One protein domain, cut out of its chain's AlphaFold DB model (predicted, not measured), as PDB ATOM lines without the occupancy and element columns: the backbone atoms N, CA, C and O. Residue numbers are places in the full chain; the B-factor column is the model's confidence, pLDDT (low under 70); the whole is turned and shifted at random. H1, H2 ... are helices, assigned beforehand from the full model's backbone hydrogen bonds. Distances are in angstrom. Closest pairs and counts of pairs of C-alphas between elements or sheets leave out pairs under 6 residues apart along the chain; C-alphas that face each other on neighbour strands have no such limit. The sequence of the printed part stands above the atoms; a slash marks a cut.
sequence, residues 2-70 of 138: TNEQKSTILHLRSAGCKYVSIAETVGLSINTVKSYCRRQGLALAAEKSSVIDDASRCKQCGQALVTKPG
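Overview. This is residues 2 to 70 of the 138 residues of an uncharacterized protein of Hespellia stercorisuis DSM 15480 (UniProt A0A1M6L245). Three short helices make a small head at one end, H1 and H2 as a helical hairpin with H3 crossing both, and a long tail without named elements, residues 40 to 70, runs away from it and folds back at its far end. Residues 48 to 53 of that tail stand free, and the tail makes the length. The printed part has 69 residues, with 30 of them, under half, in three named helices in the order H1, H2, H3 and no named strand; the class is all helix. The whole is only just loose, close to extended, with a radius of gyration of the C-alphas of 16.2 A, and its C-alphas span 51 by 21 by 19 A.

Along the chain. H1, residues 3 to 14, begins with C-alpha 3 at (90.939, 76.683, 108.417) and is 16.7 A long. H2, residues 19 to 26, is 10.4 A long. H3, residues 30 to 39, is 14.4 A long and ends with C-alpha 39 at (88.174, 72.725, 122.706). The printed part ends with C-alpha 70 at (71.565, 75.910, 143.320).

Arrangement. H1 and H2 touch, the closest C-alphas being those of Gln 5 and Val 26, 5.9 A apart. This hairpin runs opposite ways at a shallow tilt of 34.8 degrees, only just short of steep. H1 touches H3 with residues 9 to 13 alone, about perpendicular at 81 degrees; their closest C-alphas, Ile 9 and Val 33, are 7.2 A apart. H2 touches H3, about perpendicular at 78 degrees; their closest C-alphas, Ala 23 and Ile 30, are 5.2 A apart. In H1, H2 and H3 every O i to N i+4 pair is within hydrogen-bond range.

Size, cuts and confidence. The two C-alphas farthest apart, those of Asn 3 and Gln 60, are 51.9 A apart. The printed part has no cut, and the links H1 to H2 and H2 to H3 are tight. The mean pLDDT of the printed part is 76.3; residues 42 to 56, 67 and 69 to 70 are under 70.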
ATOM      1  N   THR A   2      86.455  74.692 107.930       89.38
ATOM      2  CA  THR A   2      87.682  75.050 107.199       89.38
ATOM      3  C   THR A   2      88.666  75.810 108.093       89.38
ATOM      4  O   THR A   2      88.310  76.252 109.189       89.38
ATOM      5  N   ASN A   3      89.923  75.942 107.661       85.50
ATOM      6  CA  ASN A   3      90.939  76.683 108.417       85.50
ATOM      7  C   ASN A   3      90.633  78.189 108.484       85.50
ATOM      8  O   ASN A   3      90.855  78.802 109.526       85.50
ATOM      9  N   GLU A   4      90.019  78.751 107.442       87.38
ATOM     10  CA  GLU A   4      89.517  80.132 107.447       87.38
ATOM     11  C   GLU A   4      88.407  80.308 108.488       87.38
ATOM     12  O   GLU A   4      88.493  81.193 109.334       87.38
ATOM     13  N   GLN A   5      87.417  79.403 108.520       87.19
ATOM     14  CA  GLN A   5      86.342  79.435 109.519       87.19
ATOM     15  C   GLN A   5      86.889  79.361 110.948       87.19
ATOM     16  O   GLN A   5      86.398  80.056 111.835       87.19
ATOM     17  N   LYS A   6      87.913  78.534 111.185       87.81
ATOM     18  CA  LYS A   6      88.591  78.443 112.485       87.81
ATOM     19  C   LYS A   6      89.233  79.775 112.871       87.81
ATOM     20  O   LYS A   6      88.949  80.265 113.959       87.81
ATOM     21  N   SER A   7      90.029  80.370 111.981       87.31
ATOM     22  CA  SER A   7      90.695  81.659 112.217       87.31
ATOM     23  C   SER A   7      89.688  82.773 112.527       87.31
ATOM     24  O   SER A   7      89.798  83.449 113.551       87.31
ATOM     25  N   THR A   8      88.627  82.876 111.722       86.56
ATOM     26  CA  THR A   8      87.549  83.855 111.916       86.56
ATOM     27  C   THR A   8      86.830  83.654 113.249       86.56
ATOM     28  O   THR A   8      86.553  84.623 113.952       86.56
ATOM     29  N   ILE A   9      86.571  82.405 113.655       89.81
ATOM     30  CA  ILE A   9      85.957  82.109 114.955       89.81
ATOM     31  C   ILE A   9      86.861  82.541 116.111       89.81
ATOM     32  O   ILE A   9      86.355  83.130 117.064       89.81
ATOM     33  N   LEU A  10      88.172  82.284 116.042       87.62
ATOM     34  CA  LEU A  10      89.118  82.709 117.081       87.62
ATOM     35  C   LEU A  10      89.171  84.240 117.181       87.62
ATOM     36  O   LEU A  10      89.037  84.771 118.281       87.62
ATOM     37  N   HIS A  11      89.293  84.933 116.044       86.06
ATOM     38  CA  HIS A  11      89.370  86.394 115.972       86.06
ATOM     39  C   HIS A  11      88.092  87.077 116.481       86.06
ATOM     40  O   HIS A  11      88.139  87.965 117.328       86.06
ATOM     41  N   LEU A  12      86.918  86.641 116.016       85.88
ATOM     42  CA  LEU A  12      85.649  87.206 116.484       85.88
ATOM     43  C   LEU A  12      85.403  86.880 117.960       85.88
ATOM     44  O   LEU A  12      84.815  87.679 118.691       85.88
ATOM     45  N   ARG A  13      85.855  85.710 118.427       85.00
ATOM     46  CA  ARG A  13      85.695  85.332 119.828       85.00
ATOM     47  C   ARG A  13      86.614  86.130 120.749       85.00
ATOM     48  O   ARG A  13      86.149  86.529 121.815       85.00
ATOM     49  N   SER A  14      87.862  86.386 120.354       80.12
ATOM     50  CA  SER A  14      88.780  87.252 121.105       80.12
ATOM     51  C   SER A  14      88.330  88.715 121.095       80.12
ATOM     52  O   SER A  14      88.483  89.395 122.105       80.12
ATOM     53  N   ALA A  15      87.669  89.165 120.022       80.25
ATOM     54  CA  ALA A  15      87.007  90.468 119.942       80.25
ATOM     55  C   ALA A  15      85.708  90.573 120.778       80.25
ATOM     56  O   ALA A  15      85.095  91.636 120.838       80.25
ATOM     57  N   GLY A  16      85.265  89.489 121.430       78.12
ATOM     58  CA  GLY A  16      84.104  89.492 122.328       78.12
ATOM     59  C   GLY A  16      82.747  89.250 121.654       78.12
ATOM     60  O   GLY A  16      81.709  89.384 122.305       78.12
ATOM     61  N   CYS A  17      82.712  88.851 120.380       80.50
ATOM     62  CA  CYS A  17      81.459  88.563 119.683       80.50
ATOM     63  C   CYS A  17      80.724  87.345 120.281       80.50
ATOM     64  O   CYS A  17      81.317  86.381 120.789       80.50
ATOM     65  N   LYS A  18      79.387  87.383 120.204       84.12
ATOM     66  CA  LYS A  18      78.503  86.300 120.663       84.12
ATOM     67  C   LYS A  18      78.520  85.135 119.673       84.12
ATOM     68  O   LYS A  18      78.649  85.334 118.469       84.12
ATOM     69  N   TYR A  19      78.293  83.919 120.171       85.69
ATOM     70  CA  TYR A  19      78.294  82.713 119.334       85.69
ATOM     71  C   TYR A  19      77.264  82.735 118.200       85.69
ATOM     72  O   TYR A  19      77.520  82.127 117.169       85.69
ATOM     73  N   VAL A  20      76.133  83.425 118.382       85.50
ATOM     74  CA  VAL A  20      75.097  83.581 117.345       85.50
ATOM     75  C   VAL A  20      75.639  84.379 116.162       85.50
ATOM     76  O   VAL A  20      75.649  83.875 115.049       85.50
ATOM     77  N   SER A  21      76.206  85.559 116.419       83.75
ATOM     78  CA  SER A  21      76.789  86.409 115.376       83.75
ATOM     79  C   SER A  21      77.956  85.722 114.668       83.75
ATOM     80  O   SER A  21      78.060  85.771 113.453       83.75
ATOM     81  N   ILE A  22      78.804  85.008 115.415       89.19
ATOM     82  CA  ILE A  22      79.910  84.241 114.830       89.19
ATOM     83  C   ILE A  22      79.381  83.129 113.913       89.19
ATOM     84  O   ILE A  22      79.910  82.937 112.823       89.19
ATOM     85  N   ALA A  23      78.350  82.401 114.350       90.06
ATOM     86  CA  ALA A  23      77.714  81.333 113.585       90.06
ATOM     87  C   ALA A  23      77.114  81.845 112.267       90.06
ATOM     88  O   ALA A  23      77.315  81.210 111.233       90.06
ATOM     89  N   GLU A  24      76.459  83.006 112.301       89.25
ATOM     90  CA  GLU A  24      75.930  83.694 111.118       89.25
ATOM     91  C   GLU A  24      77.050  84.127 110.167       89.25
ATOM     92  O   GLU A  24      76.988  83.823 108.980       89.25
ATOM     93  N   THR A  25      78.118  84.751 110.680       87.44
ATOM     94  CA  THR A  25      79.251  85.204 109.855       87.44
ATOM     95  C   THR A  25      79.983  84.051 109.167       87.44
ATOM     96  O   THR A  25      80.398  84.184 108.021       87.44
ATOM     97  N   VAL A  26      80.168  82.921 109.851       89.81
ATOM     98  CA  VAL A  26      80.927  81.780 109.304       89.81
ATOM     99  C   VAL A  26      80.054  80.712 108.641       89.81
ATOM    100  O   VAL A  26      80.594  79.727 108.129       89.81
ATOM    101  N   GLY A  27      78.728  80.881 108.661       88.75
ATOM    102  CA  GLY A  27      77.765  79.940 108.086       88.75
ATOM    103  C   GLY A  27      77.766  78.564 108.762       88.75
ATOM    104  O   GLY A  27      77.569  77.547 108.101       88.75
ATOM    105  N   LEU A  28      78.044  78.499 110.068       90.25
ATOM    106  CA  LEU A  28      78.084  77.245 110.832       90.25
ATOM    107  C   LEU A  28      77.005  77.221 111.908       90.25
ATOM    108  O   LEU A  28      76.559  78.255 112.385       90.25
ATOM    109  N   SER A  29      76.634  76.025 112.369       88.31
ATOM    110  CA  SER A  29      75.730  75.925 113.515       88.31
ATOM    111  C   SER A  29      76.377  76.509 114.776       88.31
ATOM    112  O   SER A  29      77.567  76.305 115.046       88.31
ATOM    113  N   ILE A  30      75.569  77.164 115.612       87.25
ATOM    114  CA  ILE A  30      75.996  77.699 116.915       87.25
ATOM    115  C   ILE A  30      76.656  76.606 117.773       87.25
ATOM    116  O   ILE A  30      77.636  76.862 118.473       87.25
ATOM    117  N   ASN A  31      76.164  75.366 117.694       86.12
ATOM    118  CA  ASN A  31      76.713  74.228 118.434       86.12
ATOM    119  C   ASN A  31      78.123  73.847 117.955       86.12
ATOM    120  O   ASN A  31      78.984  73.521 118.774       86.12
ATOM    121  N   THR A  32      78.386  73.946 116.650       88.06
ATOM    122  CA  THR A  32      79.718  73.730 116.068       88.06
ATOM    123  C   THR A  32      80.705  74.787 116.564       88.06
ATOM    124  O   THR A  32      81.804  74.434 116.994       88.06
ATOM    125  N   VAL A  33      80.295  76.062 116.587       87.69
ATOM    126  CA  VAL A  33      81.106  77.177 117.106       87.69
ATOM    127  C   VAL A  33      81.394  76.990 118.601       87.69
ATOM    128  O   VAL A  33      82.552  77.033 119.010       87.69
ATOM    129  N   LYS A  34      80.374  76.682 119.416       85.44
ATOM    130  CA  LYS A  34      80.524  76.408 120.859       85.44
ATOM    131  C   LYS A  34      81.493  75.258 121.138       85.44
ATOM    132  O   LYS A  34      82.393  75.391 121.966       85.44
ATOM    133  N   SER A  35      81.325  74.132 120.441       85.69
ATOM    134  CA  SER A  35      82.183  72.949 120.588       85.69
ATOM    135  C   SER A  35      83.632  73.236 120.180       85.69
ATOM    136  O   SER A  35      84.574  72.763 120.818       85.69
ATOM    137  N   TYR A  36      83.842  74.048 119.141       88.50
ATOM    138  CA  TYR A  36      85.177  74.475 118.740       88.50
ATOM    139  C   TYR A  36      85.821  75.419 119.766       88.50
ATOM    140  O   TYR A  36      86.904  75.110 120.258       88.50
ATOM    141  N   CYS A  37      85.139  76.495 120.174       84.94
ATOM    142  CA  CYS A  37      85.660  77.445 121.164       84.94
ATOM    143  C   CYS A  37      85.968  76.781 122.516       84.94
ATOM    144  O   CYS A  37      86.962  77.123 123.152       84.94
ATOM    145  N   ARG A  38      85.165  75.790 122.932       82.69
ATOM    146  CA  ARG A  38      85.413  75.009 124.155       82.69
ATOM    147  C   ARG A  38      86.697  74.181 124.071       82.69
ATOM    148  O   ARG A  38      87.447  74.144 125.039       82.69
ATOM    149  N   ARG A  39      86.959  73.535 122.930       81.88
ATOM    150  CA  ARG A  39      88.174  72.725 122.706       81.88
ATOM    151  C   ARG A  39      89.445  73.567 122.598       81.88
ATOM    152  O   ARG A  39      90.510  73.082 122.939       81.88
ATOM    153  N   GLN A  40      89.321  74.814 122.148       80.25
ATOM    154  CA  GLN A  40      90.436  75.758 122.017       80.25
ATOM    155  C   GLN A  40      90.744  76.525 123.316       80.25
ATOM    156  O   GLN A  40      91.512  77.478 123.293       80.25
ATOM    157  N   GLY A  41      90.102  76.188 124.442       70.00
ATOM    158  CA  GLY A  41      90.310  76.901 125.710       70.00
ATOM    159  C   GLY A  41      89.778  78.341 125.728       70.00
ATOM    160  O   GLY A  41      89.840  79.001 126.758       70.00
ATOM    161  N   LEU A  42      89.156  78.812 124.640       66.44
ATOM    162  CA  LEU A  42      88.493  80.120 124.530       66.44
ATOM    163  C   LEU A  42      87.115  80.161 125.211       66.44
ATOM    164  O   LEU A  42      86.306  81.069 124.988       66.44
ATOM    165  N   ALA A  43      86.843  79.188 126.078       58.12
ATOM    166  CA  ALA A  43      85.752  79.221 127.035       58.12
ATOM    167  C   ALA A  43      86.061  80.215 128.172       58.12
ATOM    168  O   ALA A  43      85.929  79.888 129.346       58.12
ATOM    169  N   LEU A  44      86.493  81.433 127.835       52.62
ATOM    170  CA  LEU A  44      86.751  82.484 128.806       52.62
ATOM    171  C   LEU A  44      85.633  83.534 128.772       52.62
ATOM    172  O   LEU A  44      85.312  84.153 127.757       52.62
ATOM    173  N   ALA A  45      85.021  83.655 129.947       49.66
ATOM    174  CA  ALA A  45      84.356  84.815 130.531       49.66
ATOM    175  C   ALA A  45      83.075  85.401 129.906       49.66
ATOM    176  O   ALA A  45      82.335  86.029 130.654       49.66
ATOM    177  N   ALA A  46      82.715  85.178 128.636       46.56
ATOM    178  CA  ALA A  46      81.458  85.770 128.120       46.56
ATOM    179  C   ALA A  46      80.181  84.993 128.518       46.56
ATOM    180  O   ALA A  46      79.074  85.491 128.369       46.56
ATOM    181  N   GLU A  47      80.320  83.775 129.054       44.84
ATOM    182  CA  GLU A  47      79.198  82.983 129.597       44.84
ATOM    183  C   GLU A  47      78.996  83.233 131.110       44.84
ATOM    184  O   GLU A  47      78.155  82.602 131.737       44.84
ATOM    185  N   LYS A  48      79.732  84.188 131.710       41.94
ATOM    186  CA  LYS A  48      79.290  84.889 132.935       41.94
ATOM    187  C   LYS A  48      78.455  86.132 132.613       41.94
ATOM    188  O   LYS A  48      78.111  86.895 133.505       41.94
ATOM    189  N   SER A  49      78.068  86.305 131.352       41.72
ATOM    190  CA  SER A  49      76.936  87.145 130.967       41.72
ATOM    191  C   SER A  49      75.647  86.323 130.907       41.72
ATOM    192  O   SER A  49      74.770  86.610 130.095       41.72
ATOM    193  N   SER A  50      75.489  85.315 131.777       37.88
ATOM    194  CA  SER A  50      74.152  84.903 132.194       37.88
ATOM    195  C   SER A  50      73.601  86.042 133.039       37.88
ATOM    196  O   SER A  50      73.678  86.018 134.262       37.88
ATOM    197  N   VAL A  51      73.116  87.063 132.342       40.91
ATOM    198  CA  VAL A  51      72.179  88.028 132.868       40.91
ATOM    199  C   VAL A  51      72.600  88.627 134.213       40.91
ATOM    200  O   VAL A  51      72.149  88.217 135.279       40.91
ATOM    201  N   ILE A  52      73.304  89.762 134.143       38.75
ATOM    202  CA  ILE A  52      72.903  90.894 134.994       38.75
ATOM    203  C   ILE A  52      71.518  91.340 134.482       38.75
ATOM    204  O   ILE A  52      71.340  92.429 133.953       38.75
ATOM    205  N   ASP A  53      70.553  90.419 134.522       42.03
ATOM    206  CA  ASP A  53      69.148  90.730 134.437       42.03
ATOM    207  C   ASP A  53      68.868  91.550 135.688       42.03
ATOM    208  O   ASP A  53      69.408  91.293 136.773       42.03
ATOM    209  N   ASP A  54      67.879  92.415 135.592       47.78
ATOM    210  CA  ASP A  54      67.106  92.899 136.733       47.78
ATOM    211  C   ASP A  54      66.680  91.800 137.743       47.78
ATOM    212  O   ASP A  54      66.187  92.102 138.827       47.78
ATOM    213  N   ALA A  55      66.889  90.513 137.440       52.69
ATOM    214  CA  ALA A  55      66.760  89.368 138.334       52.69
ATOM    215  C   ALA A  55      67.657  89.423 139.585       52.69
ATOM    216  O   ALA A  55      67.352  88.746 140.568       52.69
ATOM    217  N   SER A  56      68.725  90.224 139.591       66.56
ATOM    218  CA  SER A  56      69.550  90.437 140.787       66.56
ATOM    219  C   SER A  56      69.123  91.650 141.607       66.56
ATOM    220  O   SER A  56      69.823  91.986 142.554       66.56
ATOM    221  N   ARG A  57      68.007  92.320 141.298       81.12
ATOM    222  CA  ARG A  57      67.512  93.454 142.088       81.12
ATOM    223  C   ARG A  57      66.122  93.193 142.651       81.12
ATOM    224  O   ARG A  57      65.269  92.549 142.047       81.12
ATOM    225  N   CYS A  58      65.883  93.701 143.854       86.75
ATOM    226  CA  CYS A  58      64.569  93.678 144.469       86.75
ATOM    227  C   CYS A  58      63.603  94.497 143.618       86.75
ATOM    228  O   CYS A  58      63.807  95.696 143.446       86.75
ATOM    229  N   LYS A  59      62.502  93.883 143.180       86.25
ATOM    230  CA  LYS A  59      61.481  94.572 142.378       86.25
ATOM    231  C   LYS A  59      60.849  95.793 143.059       86.25
ATOM    232  O   LYS A  59      60.235  96.599 142.376       86.25
ATOM    233  N   GLN A  60      60.961  95.905 144.388       89.69
ATOM    234  CA  GLN A  60      60.411  97.029 145.148       89.69
ATOM    235  C   GLN A  60      61.426  98.134 145.436       89.69
ATOM    236  O   GLN A  60      61.107  99.303 145.285       89.69
ATOM    237  N   CYS A  61      62.617  97.781 145.924       88.38
ATOM    238  CA  CYS A  61      63.587  98.757 146.432       88.38
ATOM    239  C   CYS A  61      64.890  98.817 145.627       88.38
ATOM    240  O   CYS A  61      65.789  99.564 145.990       88.38
ATOM    241  N   GLY A  62      65.045  97.992 144.586       85.00
ATOM    242  CA  GLY A  62      66.237  97.970 143.732       85.00
ATOM    243  C   GLY A  62      67.503  97.382 144.373       85.00
ATOM    244  O   GLY A  62      68.537  97.306 143.708       85.00
ATOM    245  N   GLN A  63      67.449  96.944 145.639       84.12
ATOM    246  CA  GLN A  63      68.595  96.344 146.334       84.12
ATOM    247  C   GLN A  63      69.069  95.055 145.664       84.12
ATOM    248  O   GLN A  63      68.247  94.245 145.233       84.12
ATOM    249  N   ALA A  64      70.385  94.844 145.650       81.19
ATOM    250  CA  ALA A  64      70.987  93.632 145.115       81.19
ATOM    251  C   ALA A  64      70.532  92.386 145.899       81.19
ATOM    252  O   ALA A  64      70.564  92.347 147.130       81.19
ATOM    253  N   LEU A  65      70.099  91.359 145.178       81.75
ATOM    254  CA  LEU A  65      69.663  90.076 145.699       81.75
ATOM    255  C   LEU A  65      70.782  89.063 145.514       81.75
ATOM    256  O   LEU A  65      71.136  88.696 144.396       81.75
ATOM    257  N   VAL A  66      71.306  88.574 146.635       72.44
ATOM    258  CA  VAL A  66      72.281  87.486 146.632       72.44
ATOM    259  C   VAL A  66      71.539  86.169 146.401       72.44
ATOM    260  O   VAL A  66      70.797  85.690 147.265       72.44
ATOM    261  N   THR A  67      71.720  85.579 145.223       67.38
ATOM    262  CA  THR A  67      71.248  84.226 144.912       67.38
ATOM    263  C   THR A  67      72.320  83.215 145.303       67.38
ATOM    264  O   THR A  67      73.444  83.285 144.812       67.38
ATOM    265  N   LYS A  68      71.986  82.263 146.181       71.38
ATOM    266  CA  LYS A  68      72.890  81.148 146.489       71.38
ATOM    267  C   LYS A  68      72.959  80.193 145.284       71.38
ATOM    268  O   LYS A  68      71.906  79.923 144.696       71.38
ATOM    269  N   PRO A  69      74.140  79.653 144.936       65.19
ATOM    270  CA  PRO A  69      74.255  78.615 143.914       65.19
ATOM    271  C   PRO A  69      73.294  77.450 144.204       65.19
ATOM    272  O   PRO A  69      73.173  77.018 145.349       65.19
ATOM    273  N   GLY A  70      72.559  76.988 143.190       69.94
ATOM    274  CA  GLY A  70      71.565  75.910 143.320       69.94
ATOM    275  C   GLY A  70      70.189  76.324 143.866       69.94
ATOM    276  O   GLY A  70      69.284  75.496 143.920       69.94
TER     277      GLY A  70